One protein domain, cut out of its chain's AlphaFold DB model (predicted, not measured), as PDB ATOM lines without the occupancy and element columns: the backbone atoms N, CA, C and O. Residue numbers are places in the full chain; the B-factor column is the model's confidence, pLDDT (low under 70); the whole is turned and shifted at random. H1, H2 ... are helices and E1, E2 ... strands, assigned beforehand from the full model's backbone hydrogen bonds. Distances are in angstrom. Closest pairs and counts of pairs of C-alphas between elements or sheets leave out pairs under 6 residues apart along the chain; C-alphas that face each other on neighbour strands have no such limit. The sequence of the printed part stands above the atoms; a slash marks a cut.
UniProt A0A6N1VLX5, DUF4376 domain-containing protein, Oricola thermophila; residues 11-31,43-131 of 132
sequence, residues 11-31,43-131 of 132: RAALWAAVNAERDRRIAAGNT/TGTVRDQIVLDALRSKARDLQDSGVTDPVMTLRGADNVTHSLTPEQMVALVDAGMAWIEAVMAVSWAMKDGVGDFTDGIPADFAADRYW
ATOM      1  N   ARG A  11     245.181 263.445 284.606       92.88
ATOM      2  CA  ARG A  11     246.382 262.734 285.063       92.88
ATOM      3  C   ARG A  11     246.984 261.849 283.972       92.88
ATOM      4  O   ARG A  11     248.195 261.883 283.764       92.88
ATOM      5  N   ALA A  12     246.161 261.081 283.256       94.94
ATOM      6  CA  ALA A  12     246.631 260.227 282.166       94.94
ATOM      7  C   ALA A  12     247.271 261.041 281.028       94.94
ATOM      8  O   ALA A  12     248.313 260.650 280.499       94.94
ATOM      9  N   ALA A  13     246.688 262.194 280.683       96.06
ATOM     10  CA  ALA A  13     247.248 263.108 279.693       96.06
ATOM     11  C   ALA A  13     248.608 263.666 280.139       96.06
ATOM     12  O   ALA A  13     249.549 263.703 279.347       96.06
ATOM     13  N   LEU A  14     248.740 264.035 281.416       96.19
ATOM     14  CA  LEU A  14     249.992 264.547 281.965       96.19
ATOM     15  C   LEU A  14     251.094 263.476 281.981       96.19
ATOM     16  O   LEU A  14     252.230 263.742 281.598       96.19
ATOM     17  N   TRP A  15     250.753 262.233 282.327       97.75
ATOM     18  CA  TRP A  15     251.684 261.102 282.261       97.75
ATOM     19  C   TRP A  15     252.158 260.820 280.834       97.75
ATOM     20  O   TRP A  15     253.342 260.565 280.612       97.75
ATOM     21  N   ALA A  16     251.247 260.878 279.860       98.38
ATOM     22  CA  ALA A  16     251.595 260.735 278.452       98.38
ATOM     23  C   ALA A  16     252.535 261.860 277.987       98.38
ATOM     24  O   ALA A  16     253.486 261.584 277.260       98.38
ATOM     25  N   ALA A  17     252.324 263.094 278.452       98.44
ATOM     26  CA  ALA A  17     253.185 264.232 278.138       98.44
ATOM     27  C   ALA A  17     254.607 264.075 278.713       98.44
ATOM     28  O   ALA A  17     255.581 264.313 278.002       98.44
ATOM     29  N   VAL A  18     254.743 263.592 279.954       98.56
ATOM     30  CA  VAL A  18     256.056 263.286 280.556       98.56
ATOM     31  C   VAL A  18     256.768 262.161 279.800       98.56
ATOM     32  O   VAL A  18     257.969 262.251 279.551       98.56
ATOM     33  N   ASN A  19     256.046 261.107 279.398       98.56
ATOM     34  CA  ASN A  19     256.630 260.040 278.579       98.56
ATOM     35  C   ASN A  19     257.091 260.570 277.213       98.56
ATOM     36  O   ASN A  19     258.183 260.229 276.769       98.56
ATOM     37  N   ALA A  20     256.293 261.424 276.566       98.62
ATOM     38  CA  ALA A  20     256.653 262.017 275.282       98.62
ATOM     39  C   ALA A  20     257.913 262.891 275.385       98.62
ATOM     40  O   ALA A  20     258.759 262.850 274.497       98.62
ATOM     41  N   GLU A  21     258.071 263.641 276.477       98.62
ATOM     42  CA  GLU A  21     259.266 264.455 276.710       98.62
ATOM     43  C   GLU A  21     260.515 263.605 276.967       98.62
ATOM     44  O   GLU A  21     261.563 263.843 276.367       98.62
ATOM     45  N   ARG A  22     260.390 262.565 277.796       98.56
ATOM     46  CA  ARG A  22     261.443 261.565 278.009       98.56
ATOM     47  C   ARG A  22     261.904 260.952 276.684       98.56
ATOM     48  O   ARG A  22     263.098 260.911 276.401       98.56
ATOM     49  N   ASP A  23     260.954 260.516 275.858       98.44
ATOM     50  CA  ASP A  23     261.241 259.886 274.568       98.44
ATOM     51  C   ASP A  23     261.874 260.884 273.586       98.44
ATOM     52  O   ASP A  23     262.822 260.533 272.881       98.44
ATOM     53  N   ARG A  24     261.419 262.147 273.579       98.31
ATOM     54  CA  ARG A  24     262.020 263.232 272.787       98.31
ATOM     55  C   ARG A  24     263.485 263.451 273.158       98.31
ATOM     56  O   ARG A  24     264.311 263.587 272.258       98.31
ATOM     57  N   ARG A  25     263.812 263.484 274.454       98.25
ATOM     58  CA  ARG A  25     265.191 263.663 274.941       98.25
ATOM     59  C   ARG A  25     266.080 262.495 274.540       98.25
ATOM     60  O   ARG A  25     267.104 262.713 273.904       98.25
ATOM     61  N   ILE A  26     265.643 261.266 274.813       98.31
ATOM     62  CA  ILE A  26     266.374 260.050 274.432       98.31
ATOM     63  C   ILE A  26     266.620 260.008 272.915       98.31
ATOM     64  O   ILE A  26     267.728 259.704 272.476       98.31
ATOM     65  N   ALA A  27     265.619 260.355 272.101       97.88
ATOM     66  CA  ALA A  27     265.761 260.395 270.647       97.88
ATOM     67  C   ALA A  27     266.714 261.501 270.162       97.88
ATOM     68  O   ALA A  27     267.457 261.273 269.209       97.88
ATOM     69  N   ALA A  28     266.709 262.675 270.807       97.38
ATOM     70  CA  ALA A  28     267.643 263.761 270.503       97.38
ATOM     71  C   ALA A  28     269.096 263.387 270.836       97.38
ATOM     72  O   ALA A  28     270.010 263.819 270.137       97.38
ATOM     73  N   GLY A  29     269.291 262.546 271.854       97.62
ATOM     74  CA  GLY A  29     270.607 262.085 272.267       97.62
ATOM     75  C   GLY A  29     271.344 263.069 273.170       97.62
ATOM     76  O   GLY A  29     270.785 264.065 273.628       97.62
ATOM     77  N   ASN A  30     272.614 262.767 273.425       98.19
ATOM     78  CA  ASN A  30     273.509 263.607 274.214       98.19
ATOM     79  C   ASN A  30     274.955 263.477 273.706       98.19
ATOM     80  O   ASN A  30     275.271 262.601 272.897       98.19
ATOM     81  N   THR A  31     275.827 264.370 274.165       98.44
ATOM     82  CA  THR A  31     277.260 264.368 273.867       98.44
ATOM     83  C   THR A  31     278.043 263.884 275.074       98.44
ATOM     84  O   THR A  31     277.852 264.380 276.182       98.44
ATOM     85  N   THR A  43     272.752 259.349 269.569       96.56
ATOM     86  CA  THR A  43     271.302 259.241 269.762       96.56
ATOM     87  C   THR A  43     270.965 258.016 270.610       96.56
ATOM     88  O   THR A  43     271.725 257.050 270.664       96.56
ATOM     89  N   GLY A  44     269.825 258.052 271.301       95.00
ATOM     90  CA  GLY A  44     269.403 257.001 272.228       95.00
ATOM     91  C   GLY A  44     268.201 256.187 271.758       95.00
ATOM     92  O   GLY A  44     267.540 255.567 272.591       95.00
ATOM     93  N   THR A  45     267.849 256.187 270.465       95.44
ATOM     94  CA  THR A  45     266.673 255.429 269.999       95.44
ATOM     95  C   THR A  45     266.821 253.937 270.309       95.44
ATOM     96  O   THR A  45     267.930 253.435 270.465       95.44
ATOM     97  N   VAL A  46     265.718 253.180 270.347       94.56
ATOM     98  CA  VAL A  46     265.778 251.720 270.590       94.56
ATOM     99  C   VAL A  46     266.713 251.021 269.598       94.56
ATOM    100  O   VAL A  46     267.445 250.106 269.967       94.56
ATOM    101  N   ARG A  47     266.729 251.470 268.336       95.19
ATOM    102  CA  ARG A  47     267.656 250.945 267.331       95.19
ATOM    103  C   ARG A  47     269.108 251.241 267.703       95.19
ATOM    104  O   ARG A  47     269.942 250.349 267.579       95.19
ATOM    105  N   ASP A  48     269.393 252.457 268.153       96.00
ATOM    106  CA  ASP A  48     270.742 252.854 268.554       96.00
ATOM    107  C   ASP A  48     271.198 252.068 269.779       96.00
ATOM    108  O   ASP A  48     272.302 251.542 269.772       96.00
ATOM    109  N   GLN A  49     270.332 251.874 270.778       96.75
ATOM    110  CA  GLN A  49     270.635 251.070 271.967       96.75
ATOM    111  C   GLN A  49     271.056 249.637 271.603       96.75
ATOM    112  O   GLN A  49     272.051 249.142 272.123       96.75
ATOM    113  N   ILE A  50     270.361 248.993 270.655       97.81
ATOM    114  CA  ILE A  50     270.723 247.649 270.167       97.81
ATOM    115  C   ILE A  50     272.103 247.658 269.493       97.81
ATOM    116  O   ILE A  50     272.918 246.763 269.720       97.81
ATOM    117  N   VAL A  51     272.377 248.658 268.650       97.12
ATOM    118  CA  VAL A  51     273.670 248.781 267.957       97.12
ATOM    119  C   VAL A  51     274.799 249.047 268.953       97.12
ATOM    120  O   VAL A  51     275.852 248.417 268.861       97.12
ATOM    121  N   LEU A  52     274.579 249.946 269.910       97.81
ATOM    122  CA  LEU A  52     275.544 250.298 270.944       97.81
ATOM    123  C   LEU A  52     275.845 249.100 271.852       97.81
ATOM    124  O   LEU A  52     277.012 248.844 272.127       97.81
ATOM    125  N   ASP A  53     274.848 248.306 272.250       97.81
ATOM    126  CA  ASP A  53     275.075 247.106 273.068       97.81
ATOM    127  C   ASP A  53     275.848 246.010 272.308       97.81
ATOM    128  O   ASP A  53     276.766 245.387 272.852       97.81
ATOM    129  N   ALA A  54     275.571 245.832 271.011       98.38
ATOM    130  CA  ALA A  54     276.354 244.939 270.157       98.38
ATOM    131  C   ALA A  54     277.814 245.414 270.015       98.38
ATOM    132  O   ALA A  54     278.744 244.605 270.082       98.38
ATOM    133  N   LEU A  55     278.034 246.726 269.860       98.50
ATOM    134  CA  LEU A  55     279.374 247.319 269.848       98.50
ATOM    135  C   LEU A  55     280.074 247.151 271.198       98.50
ATOM    136  O   LEU A  55     281.245 246.786 271.215       98.50
ATOM    137  N   ARG A  56     279.372 247.345 272.318       98.56
ATOM    138  CA  ARG A  56     279.924 247.144 273.662       98.56
ATOM    139  C   ARG A  56     280.332 245.694 273.894       98.56
ATOM    140  O   ARG A  56     281.407 245.446 274.429       98.56
ATOM    141  N   SER A  57     279.503 244.745 273.468       98.69
ATOM    142  CA  SER A  57     279.810 243.314 273.565       98.69
ATOM    143  C   SER A  57     281.076 242.972 272.776       98.69
ATOM    144  O   SER A  57     282.028 242.444 273.342       98.69
ATOM    145  N   LYS A  58     281.157 243.408 271.511       98.75
ATOM    146  CA  LYS A  58     282.371 243.258 270.692       98.75
ATOM    147  C   LYS A  58     283.598 243.928 271.326       98.75
ATOM    148  O   LYS A  58     284.706 243.415 271.207       98.75
ATOM    149  N   ALA A  59     283.423 245.092 271.949       98.75
ATOM    150  CA  ALA A  59     284.508 245.808 272.608       98.75
ATOM    151  C   ALA A  59     285.082 244.999 273.776       98.75
ATOM    152  O   ALA A  59     286.297 244.864 273.879       98.75
ATOM    153  N   ARG A  60     284.223 244.394 274.601       98.56
ATOM    154  CA  ARG A  60     284.648 243.527 275.710       98.56
ATOM    155  C   ARG A  60     285.433 242.312 275.214       98.56
ATOM    156  O   ARG A  60     286.526 242.075 275.711       98.56
ATOM    157  N   ASP A  61     284.970 241.649 274.153       98.75
ATOM    158  CA  ASP A  61     285.705 240.528 273.542       98.75
ATOM    159  C   ASP A  61     287.115 240.941 273.060       98.75
ATOM    160  O   ASP A  61     288.090 240.195 273.193       98.75
ATOM    161  N   LEU A  62     287.240 242.149 272.496       98.75
ATOM    162  CA  LEU A  62     288.522 242.707 272.057       98.75
ATOM    163  C   LEU A  62     289.432 243.073 273.240       98.75
ATOM    164  O   LEU A  62     290.634 242.814 273.163       98.75
ATOM    165  N   GLN A  63     288.882 243.624 274.329       98.06
ATOM    166  CA  GLN A  63     289.633 243.890 275.564       98.06
ATOM    167  C   GLN A  63     290.169 242.594 276.176       98.06
ATOM    168  O   GLN A  63     291.352 242.524 276.505       98.06
ATOM    169  N   ASP A  64     289.337 241.554 276.255       98.25
ATOM    170  CA  ASP A  64     289.722 240.236 276.774       98.25
ATOM    171  C   ASP A  64     290.803 239.574 275.904       98.25
ATOM    172  O   ASP A  64     291.657 238.837 276.399       98.25
ATOM    173  N   SER A  65     290.820 239.896 274.607       98.19
ATOM    174  CA  SER A  65     291.863 239.482 273.659       98.19
ATOM    175  C   SER A  65     293.127 240.360 273.706       98.19
ATOM    176  O   SER A  65     294.056 240.136 272.930       98.19
ATOM    177  N   GLY A  66     293.177 241.367 274.584       98.38
ATOM    178  CA  GLY A  66     294.321 242.265 274.762       98.38
ATOM    179  C   GLY A  66     294.468 243.352 273.693       98.38
ATOM    180  O   GLY A  66     295.543 243.939 273.569       98.38
ATOM    181  N   VAL A  67     293.426 243.632 272.905       98.50
ATOM    182  CA  VAL A  67     293.468 244.672 271.870       98.50
ATOM    183  C   VAL A  67     293.343 246.055 272.503       98.50
ATOM    184  O   VAL A  67     292.349 246.367 273.156       98.50
ATOM    185  N   THR A  68     294.332 246.910 272.248       98.19
ATOM    186  CA  THR A  68     294.374 248.298 272.738       98.19
ATOM    187  C   THR A  68     294.322 249.339 271.621       98.19
ATOM    188  O   THR A  68     294.040 250.505 271.887       98.19
ATOM    189  N   ASP A  69     294.548 248.931 270.372       98.38
ATOM    190  CA  ASP A  69     294.519 249.818 269.209       98.38
ATOM    191  C   ASP A  69     293.089 250.302 268.880       98.38
ATOM    192  O   ASP A  69     292.110 249.595 269.152       98.38
ATOM    193  N   PRO A  70     292.931 251.482 268.245       98.31
ATOM    194  CA  PRO A  70     291.632 252.052 267.886       98.31
ATOM    195  C   PRO A  70     290.996 251.370 266.663       98.31
ATOM    196  O   PRO A  70     290.872 251.948 265.583       98.31
ATOM    197  N   VAL A  71     290.601 250.109 266.829       98.44
ATOM    198  CA  VAL A  71     290.069 249.246 265.760       98.44
ATOM    199  C   VAL A  71     288.544 249.265 265.645       98.44
ATOM    200  O   VAL A  71     287.983 248.648 264.737       98.44
ATOM    201  N   MET A  72     287.846 249.924 266.571       98.56
ATOM    202  CA  MET A  72     286.388 249.996 266.562       98.56
ATOM    203  C   MET A  72     285.913 251.254 265.853       98.56
ATOM    204  O   MET A  72     286.519 252.311 265.970       98.56
ATOM    205  N   THR A  73     284.813 251.147 265.115       98.25
ATOM    206  CA  THR A  73     284.247 252.269 264.364       98.25
ATOM    207  C   THR A  73     282.817 252.525 264.803       98.25
ATOM    208  O   THR A  73     282.004 251.601 264.826       98.25
ATOM    209  N   LEU A  74     282.513 253.783 265.109       97.81
ATOM    210  CA  LEU A  74     281.169 254.290 265.370       97.81
ATOM    211  C   LEU A  74     280.950 255.544 264.529       97.81
ATOM    212  O   LEU A  74     281.861 256.350 264.383       97.81
ATOM    213  N   ARG A  75     279.745 255.734 263.993       97.50
ATOM    214  CA  ARG A  75     279.351 257.013 263.396       97.50
ATOM    215  C   ARG A  75     278.468 257.764 264.385       97.50
ATOM    216  O   ARG A  75     277.423 257.237 264.759       97.50
ATOM    217  N   GLY A  76     278.917 258.939 264.816       96.44
ATOM    218  CA  GLY A  76     278.197 259.814 265.734       96.44
ATOM    219  C   GLY A  76     276.939 260.415 265.105       96.44
ATOM    220  O   GLY A  76     276.719 260.345 263.889       96.44
ATOM    221  N   ALA A  77     276.107 261.029 265.945       96.56
ATOM    222  CA  ALA A  77     274.871 261.700 265.534       96.56
ATOM    223  C   ALA A  77     275.127 262.917 264.624       96.56
ATOM    224  O   ALA A  77     274.287 263.290 263.805       96.56
ATOM    225  N   ASP A  78     276.320 263.499 264.719       96.38
ATOM    226  CA  ASP A  78     276.842 264.563 263.861       96.38
ATOM    227  C   ASP A  78     277.344 264.064 262.492       96.38
ATOM    228  O   ASP A  78     277.850 264.851 261.692       96.38
ATOM    229  N   ASN A  79     277.182 262.769 262.193       96.38
ATOM    230  CA  ASN A  79     277.697 262.095 261.003       96.38
ATOM    231  C   ASN A  79     279.229 261.990 260.909       96.38
ATOM    232  O   ASN A  79     279.740 261.631 259.840       96.38
ATOM    233  N   VAL A  80     279.959 262.222 262.000       97.88
ATOM    234  CA  VAL A  80     281.405 261.997 262.066       97.88
ATOM    235  C   VAL A  80     281.690 260.531 262.382       97.88
ATOM    236  O   VAL A  80     281.024 259.899 263.200       97.88
ATOM    237  N   THR A  81     282.672 259.950 261.692       98.19
ATOM    238  CA  THR A  81     283.142 258.592 261.978       98.19
ATOM    239  C   THR A  81     284.269 258.649 263.006       98.19
ATOM    240  O   THR A  81     285.299 259.273 262.766       98.19
ATOM    241  N   HIS A  82     284.089 257.938 264.113       98.12
ATOM    242  CA  HIS A  82     285.027 257.823 265.219       98.12
ATOM    243  C   HIS A  82     285.724 256.461 265.189       98.12
ATOM    244  O   HIS A  82     285.063 255.420 265.134       98.12
ATOM    245  N   SER A  83     287.057 256.475 265.248       98.44
ATOM    246  CA  SER A  83     287.886 255.290 265.487       98.44
ATOM    247  C   SER A  83     288.253 255.234 266.965       98.44
ATOM    248  O   SER A  83     288.973 256.105 267.447       98.44
ATOM    249  N   LEU A  84     287.736 254.234 267.672       98.75
ATOM    250  CA  LEU A  84     287.833 254.096 269.123       98.75
ATOM    251  C   LEU A  84     288.596 252.830 269.491       98.75
ATOM    252  O   LEU A  84     288.485 251.799 268.813       98.75
ATOM    253  N   THR A  85     289.342 252.891 270.592       98.81
ATOM    254  CA  THR A  85     289.830 251.676 271.252       98.81
ATOM    255  C   THR A  85     288.648 250.903 271.849       98.81
ATOM    256  O   THR A  85     287.578 251.481 272.082       98.81
ATOM    257  N   PRO A  86     288.807 249.600 272.130       98.81
ATOM    258  CA  PRO A  86     287.780 248.839 272.834       98.81
ATOM    259  C   PRO A  86     287.375 249.469 274.175       98.81
ATOM    260  O   PRO A  86     286.188 249.587 274.469       98.81
ATOM    261  N   GLU A  87     288.342 249.970 274.946       98.69
ATOM    262  CA  GLU A  87     288.082 250.673 276.210       98.69
ATOM    263  C   GLU A  87     287.238 251.940 276.015       98.69
ATOM    264  O   GLU A  87     286.254 252.145 276.724       98.69
ATOM    265  N   GLN A  88     287.568 252.757 275.013       98.81
ATOM    266  CA  GLN A  88     286.816 253.973 274.697       98.81
ATOM    267  C   GLN A  88     285.386 253.666 274.241       98.81
ATOM    268  O   GLN A  88     284.461 254.388 274.610       98.81
ATOM    269  N   MET A  89     285.186 252.591 273.469       98.81
ATOM    270  CA  MET A  89     283.849 252.151 273.065       98.81
ATOM    271  C   MET A  89     283.007 251.742 274.278       98.81
ATOM    272  O   MET A  89     281.854 252.157 274.380       98.81
ATOM    273  N   VAL A  90     283.569 250.961 275.208       98.75
ATOM    274  CA  VAL A  90     282.864 250.579 276.443       98.75
ATOM    275  C   VAL A  90     282.501 251.817 277.255       98.75
ATOM    276  O   VAL A  90     281.336 251.974 277.613       98.75
ATOM    277  N   ALA A  91     283.456 252.726 277.467       98.69
ATOM    278  CA  ALA A  91     283.226 253.959 278.216       98.69
ATOM    279  C   ALA A  91     282.110 254.820 277.599       98.69
ATOM    280  O   ALA A  91     281.252 255.325 278.323       98.69
ATOM    281  N   LEU A  92     282.084 254.951 276.269       98.62
ATOM    282  CA  LEU A  92     281.040 255.690 275.562       98.62
ATOM    283  C   LEU A  92     279.661 255.059 275.739       98.62
ATOM    284  O   LEU A  92     278.704 255.761 276.062       98.62
ATOM    285  N   VAL A  93     279.547 253.747 275.518       98.44
ATOM    286  CA  VAL A  93     278.248 253.069 275.617       98.44
ATOM    287  C   VAL A  93     277.743 253.073 277.055       98.44
ATOM    288  O   VAL A  93     276.562 253.332 277.272       98.44
ATOM    289  N   ASP A  94     278.615 252.847 278.038       98.56
ATOM    290  CA  ASP A  94     278.232 252.861 279.450       98.56
ATOM    291  C   ASP A  94     277.755 254.252 279.893       98.56
ATOM    292  O   ASP A  94     276.717 254.356 280.546       98.56
ATOM    293  N   ALA A  95     278.432 255.326 279.470       98.38
ATOM    294  CA  ALA A  95     277.978 256.695 279.722       98.38
ATOM    295  C   ALA A  95     276.616 256.984 279.060       98.38
ATOM    296  O   ALA A  95     275.725 257.560 279.688       98.38
ATOM    297  N   GLY A  96     276.432 256.526 277.817       98.00
ATOM    298  CA  GLY A  96     275.170 256.631 277.088       98.00
ATOM    299  C   GLY A  96     274.009 255.929 277.790       98.00
ATOM    300  O   GLY A  96     272.947 256.524 277.972       98.00
ATOM    301  N   MET A  97     274.208 254.679 278.216       97.88
ATOM    302  CA  MET A  97     273.176 253.911 278.920       97.88
ATOM    303  C   MET A  97     272.865 254.516 280.290       97.88
ATOM    304  O   MET A  97     271.692 254.669 280.621       97.88
ATOM    305  N   ALA A  98     273.883 254.945 281.043       98.31
ATOM    306  CA  ALA A  98     273.688 255.605 282.331       98.31
ATOM    307  C   ALA A  98     272.858 256.896 282.202       98.31
ATOM    308  O   ALA A  98     271.974 257.156 283.019       98.31
ATOM    309  N   TRP A  99     273.088 257.688 281.151       98.44
ATOM    310  CA  TRP A  99     272.266 258.866 280.870       98.44
ATOM    311  C   TRP A  99     270.820 258.495 280.505       98.44
ATOM    312  O   TRP A  99     269.892 259.092 281.049       98.44
ATOM    313  N   ILE A 100     270.599 257.483 279.653       98.19
ATOM    314  CA  ILE A 100     269.242 257.007 279.320       98.19
ATOM    315  C   ILE A 100     268.507 256.548 280.584       98.19
ATOM    316  O   ILE A 100     267.350 256.920 280.792       98.19
ATOM    317  N   GLU A 101     269.167 255.779 281.449       98.12
ATOM    318  CA  GLU A 101     268.618 255.338 282.733       98.12
ATOM    319  C   GLU A 101     268.240 256.526 283.626       98.12
ATOM    320  O   GLU A 101     267.144 256.545 284.190       98.12
ATOM    321  N   ALA A 102     269.087 257.556 283.699       98.44
ATOM    322  CA  ALA A 102     268.795 258.773 284.450       98.44
ATOM    323  C   ALA A 102     267.580 259.535 283.880       98.44
ATOM    324  O   ALA A 102     266.700 259.946 284.639       98.44
ATOM    325  N   VAL A 103     267.461 259.657 282.552       98.50
ATOM    326  CA  VAL A 103     266.285 260.259 281.891       98.50
ATOM    327  C   VAL A 103     265.009 259.459 282.197       98.50
ATOM    328  O   VAL A 103     263.958 260.034 282.493       98.50
ATOM    329  N   MET A 104     265.080 258.126 282.172       98.19
ATOM    330  CA  MET A 104     263.955 257.259 282.541       98.19
ATOM    331  C   MET A 104     263.553 257.443 284.010       98.19
ATOM    332  O   MET A 104     262.361 257.579 284.301       98.19
ATOM    333  N   ALA A 105     264.532 257.499 284.917       98.50
ATOM    334  CA  ALA A 105     264.310 257.655 286.349       98.50
ATOM    335  C   ALA A 105     263.606 258.977 286.691       98.50
ATOM    336  O   ALA A 105     262.668 258.969 287.486       98.50
ATOM    337  N   VAL A 106     263.979 260.087 286.042       98.50
ATOM    338  CA  VAL A 106     263.290 261.382 286.199       98.50
ATOM    339  C   VAL A 106     261.811 261.267 285.823       98.50
ATOM    340  O   VAL A 106     260.937 261.682 286.585       98.50
ATOM    341  N   SER A 107     261.507 260.648 284.677       98.38
ATOM    342  CA  SER A 107     260.123 260.442 284.232       98.38
ATOM    343  C   SER A 107     259.302 259.626 285.234       98.38
ATOM    344  O   SER A 107     258.127 259.926 285.456       98.38
ATOM    345  N   TRP A 108     259.893 258.590 285.833       98.50
ATOM    346  CA  TRP A 108     259.235 257.800 286.874       98.50
ATOM    347  C   TRP A 108     259.023 258.617 288.142       98.50
ATOM    348  O   TRP A 108     257.893 258.693 288.615       98.50
ATOM    349  N   ALA A 109     260.052 259.319 288.616       98.44
ATOM    350  CA  ALA A 109     259.973 260.135 289.821       98.44
ATOM    351  C   ALA A 109     258.875 261.209 289.730       98.44
ATOM    352  O   ALA A 109     258.098 261.376 290.669       98.44
ATOM    353  N   MET A 110     258.737 261.859 288.567       98.12
ATOM    354  CA  MET A 110     257.649 262.801 288.286       98.12
ATOM    355  C   MET A 110     256.259 262.154 288.396       98.12
ATOM    356  O   MET A 110     255.348 262.742 288.977       98.12
ATOM    357  N   LYS A 111     256.068 260.956 287.828       96.88
ATOM    358  CA  LYS A 111     254.764 260.264 287.818       96.88
ATOM    359  C   LYS A 111     254.401 259.653 289.169       96.88
ATOM    360  O   LYS A 111     253.217 259.617 289.505       96.88
ATOM    361  N   ASP A 112     255.408 259.209 289.913       97.69
ATOM    362  CA  ASP A 112     255.256 258.557 291.211       97.69
ATOM    363  C   ASP A 112     255.219 259.568 292.368       97.69
ATOM    364  O   ASP A 112     254.813 259.222 293.476       97.69
ATOM    365  N   GLY A 113     255.601 260.824 292.112       96.69
ATOM    366  CA  GLY A 113     255.592 261.895 293.105       96.69
ATOM    367  C   GLY A 113     256.670 261.721 294.179       96.69
ATOM    368  O   GLY A 113     256.406 261.916 295.364       96.69
ATOM    369  N   VAL A 114     257.869 261.289 293.782       97.56
ATOM    370  CA  VAL A 114     258.984 260.976 294.693       97.56
ATOM    371  C   VAL A 114     260.222 261.821 294.387       97.56
ATOM    372  O   VAL A 114     260.325 262.439 293.328       97.56
ATOM    373  N   GLY A 115     261.183 261.845 295.316       94.69
ATOM    374  CA  GLY A 115     262.383 262.675 295.189       94.69
ATOM    375  C   GLY A 115     262.024 264.159 295.237       94.69
ATOM    376  O   GLY A 115     261.330 264.587 296.155       94.69
ATOM    377  N   ASP A 116     262.446 264.919 294.229       94.25
ATOM    378  CA  ASP A 116     262.174 266.362 294.125       94.25
ATOM    379  C   ASP A 116     260.748 266.685 293.631       94.25
ATOM    380  O   ASP A 116     260.374 267.851 293.517       94.25
ATOM    381  N   PHE A 117     259.936 265.663 293.334       96.88
ATOM    382  CA  PHE A 117     258.599 265.800 292.748       96.88
ATOM    383  C   PHE A 117     257.471 265.456 293.734       96.88
ATOM    384  O   PHE A 117     256.430 264.950 293.325       96.88
ATOM    385  N   THR A 118     257.642 265.709 295.038       96.31
ATOM    386  CA  THR A 118     256.621 265.380 296.061       96.31
ATOM    387  C   THR A 118     255.281 266.086 295.850       96.31
ATOM    388  O   THR A 118     254.244 265.575 296.269       96.31
ATOM    389  N   ASP A 119     255.291 267.232 295.166       93.88
ATOM    390  CA  ASP A 119     254.088 267.982 294.781       93.88
ATOM    391  C   ASP A 119     253.473 267.483 293.453       93.88
ATOM    392  O   ASP A 119     252.517 268.063 292.934       93.88
ATOM    393  N   GLY A 120     254.008 266.390 292.899       93.38
ATOM    394  CA  GLY A 120     253.629 265.810 291.618       93.38
ATOM    395  C   GLY A 120     254.415 266.376 290.431       93.38
ATOM    396  O   GLY A 120     255.490 266.959 290.572       93.38
ATOM    397  N   ILE A 121     253.870 266.173 289.230       97.31
ATOM    398  CA  ILE A 121     254.495 266.593 287.968       97.31
ATOM    399  C   ILE A 121     254.500 268.132 287.883       97.31
ATOM    400  O   ILE A 121     253.419 268.731 287.882       97.31
ATOM    401  N   PRO A 122     255.671 268.789 287.754       97.44
ATOM    402  CA  PRO A 122     255.750 270.241 287.622       97.44
ATOM    403  C   PRO A 122     255.017 270.758 286.379       97.44
ATOM    404  O   PRO A 122     255.023 270.118 285.327       97.44
ATOM    405  N   ALA A 123     254.441 271.961 286.461       96.19
ATOM    406  CA  ALA A 123     253.769 272.587 285.317       96.19
ATOM    407  C   ALA A 123     254.718 272.813 284.123       96.19
ATOM    408  O   ALA A 123     254.289 272.768 282.972       96.19
ATOM    409  N   ASP A 124     256.008 273.017 284.394       97.50
ATOM    410  CA  ASP A 124     257.075 273.156 283.408       97.50
ATOM    411  C   ASP A 124     258.028 271.952 283.416       97.50
ATOM    412  O   ASP A 124     259.238 272.110 283.263       97.50
ATOM    413  N   PHE A 125     257.489 270.734 283.554       97.88
ATOM    414  CA  PHE A 125     258.260 269.482 283.587       97.88
ATOM    415  C   PHE A 125     259.253 269.311 282.423       97.88
ATOM    416  O   PHE A 125     260.197 268.544 282.545       97.88
ATOM    417  N   ALA A 126     259.069 270.009 281.297       98.25
ATOM    418  CA  ALA A 126     259.988 269.985 280.159       98.25
ATOM    419  C   ALA A 126     261.260 270.838 280.352       98.25
ATOM    420  O   ALA A 126     262.149 270.787 279.504       98.25
ATOM    421  N   ALA A 127     261.367 271.627 281.426       98.12
ATOM    422  CA  ALA A 127     262.529 272.470 281.691       98.12
ATOM    423  C   ALA A 127     263.797 271.634 281.930       98.12
ATOM    424  O   ALA A 127     263.784 270.697 282.727       98.12
ATOM    425  N   ASP A 128     264.913 272.026 281.304       97.69
ATOM    426  CA  ASP A 128     266.180 271.272 281.343       97.69
ATOM    427  C   ASP A 128     266.722 271.040 282.754       97.69
ATOM    428  O   ASP A 128     267.376 270.040 282.992       97.69
ATOM    429  N   ARG A 129     266.378 271.896 283.722       97.12
ATOM    430  CA  ARG A 129     266.785 271.730 285.126       97.12
ATOM    431  C   ARG A 129     266.304 270.429 285.784       97.12
ATOM    432  O   ARG A 129     266.817 270.081 286.839       97.12
ATOM    433  N   TYR A 130     265.294 269.766 285.217       97.56
ATOM    434  CA  TYR A 130     264.760 268.508 285.741       97.56
ATOM    435  C   TYR A 130     265.411 267.266 285.134       97.56
ATOM    436  O   TYR A 130     265.237 266.178 285.674       97.56
ATOM    437  N   TRP A 131     266.115 267.410 284.013       97.75
ATOM    438  CA  TRP A 131     266.626 266.296 283.221       97.75
ATOM    439  C   TRP A 131     268.158 266.349 283.168       97.75
ATOM    440  O   TRP A 131     268.723 267.438 283.228       97.75
TER     441      TRP A 131
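This is residues 11 to 31 and 43 to 131 of the 132 residues of the protein "DUF4376 domain-containing protein" of Oricola thermophila (UniProt A0A6N1VLX5). Look first for one long helix, H3, with two helices packed along it one after the other: H1 on its residues 100 to 111 and H2, crossing at a steeper angle, on its residues 86 to 97. A small two-stranded hairpin, E1 and E2, sits at the H2 end, and residues 113 to 131, with no named element, fold back at the other end. The printed part has 110 residues, with three named helices and two named strands in the order H1, H2, E1, E2, H3; the sheet, E1 - E2, is antiparallel and the class is mostly helix. The whole is loose, with a radius of gyration of the C-alphas of 17.2 A, and elongated, spanning 52 by 26 by 21 A.

Begin at C-alpha 72, at (286.388, 249.996, 266.562), where E1 starts; it covers residues 72 to 75, 10.4 A long. E2 follows as residues 81 to 84, 9.7 A long. H3 runs from residue 86 to residue 112, 38.6 A, ending at C-alpha 112, at (255.256, 258.557, 291.211). Go back to C-alpha 11, at (246.382, 262.734, 285.063), for the start of H1, residues 11 to 28, 25.8 A long. H2 is residues 46 to 64, 27.3 A long.

Start with the hairpin of E1 and E2, antiparallel at 151 degrees between their directions. Look there for N 74 and O 82, 3.0 A apart, and N 82 and O 74, 2.7 A apart, both within hydrogen-bond range. From the sheet, move to Met 72 of E1 and Pro 86 of H3: their C-alphas, the closest of the two elements, are 6.5 A apart. H3 touches H2 with its residues 86 to 97 alone, closest at the C-alphas of Ala 59 and Pro 86, 4.5 A; the two run opposite ways at a steep tilt of 39 degrees. Farther along, H3 touches H1 with its residues 100 to 111 alone, closest at the C-alphas of Val 18 and Ser 107, 6.2 A. They run opposite ways at a shallow tilt of 15 degrees. H1 and H2 are apart, and H1 is apart from both strands. In H1, H2 and H3 every O i to N i+4 pair is within hydrogen-bond range.

The C-alphas of Arg 11 and Gly 66 are the two farthest apart, 53.1 A. Residues 32 to 42, in the link from H1 to H2, are not printed; C-alphas 31 and 43 stand 8.9 A apart across this cut. Of the links that are printed whole, E1 to E2 and E2 to H3 are tight and H2 to E1 is short. The mean pLDDT of the printed part is 97.7, and no printed residue is under 70.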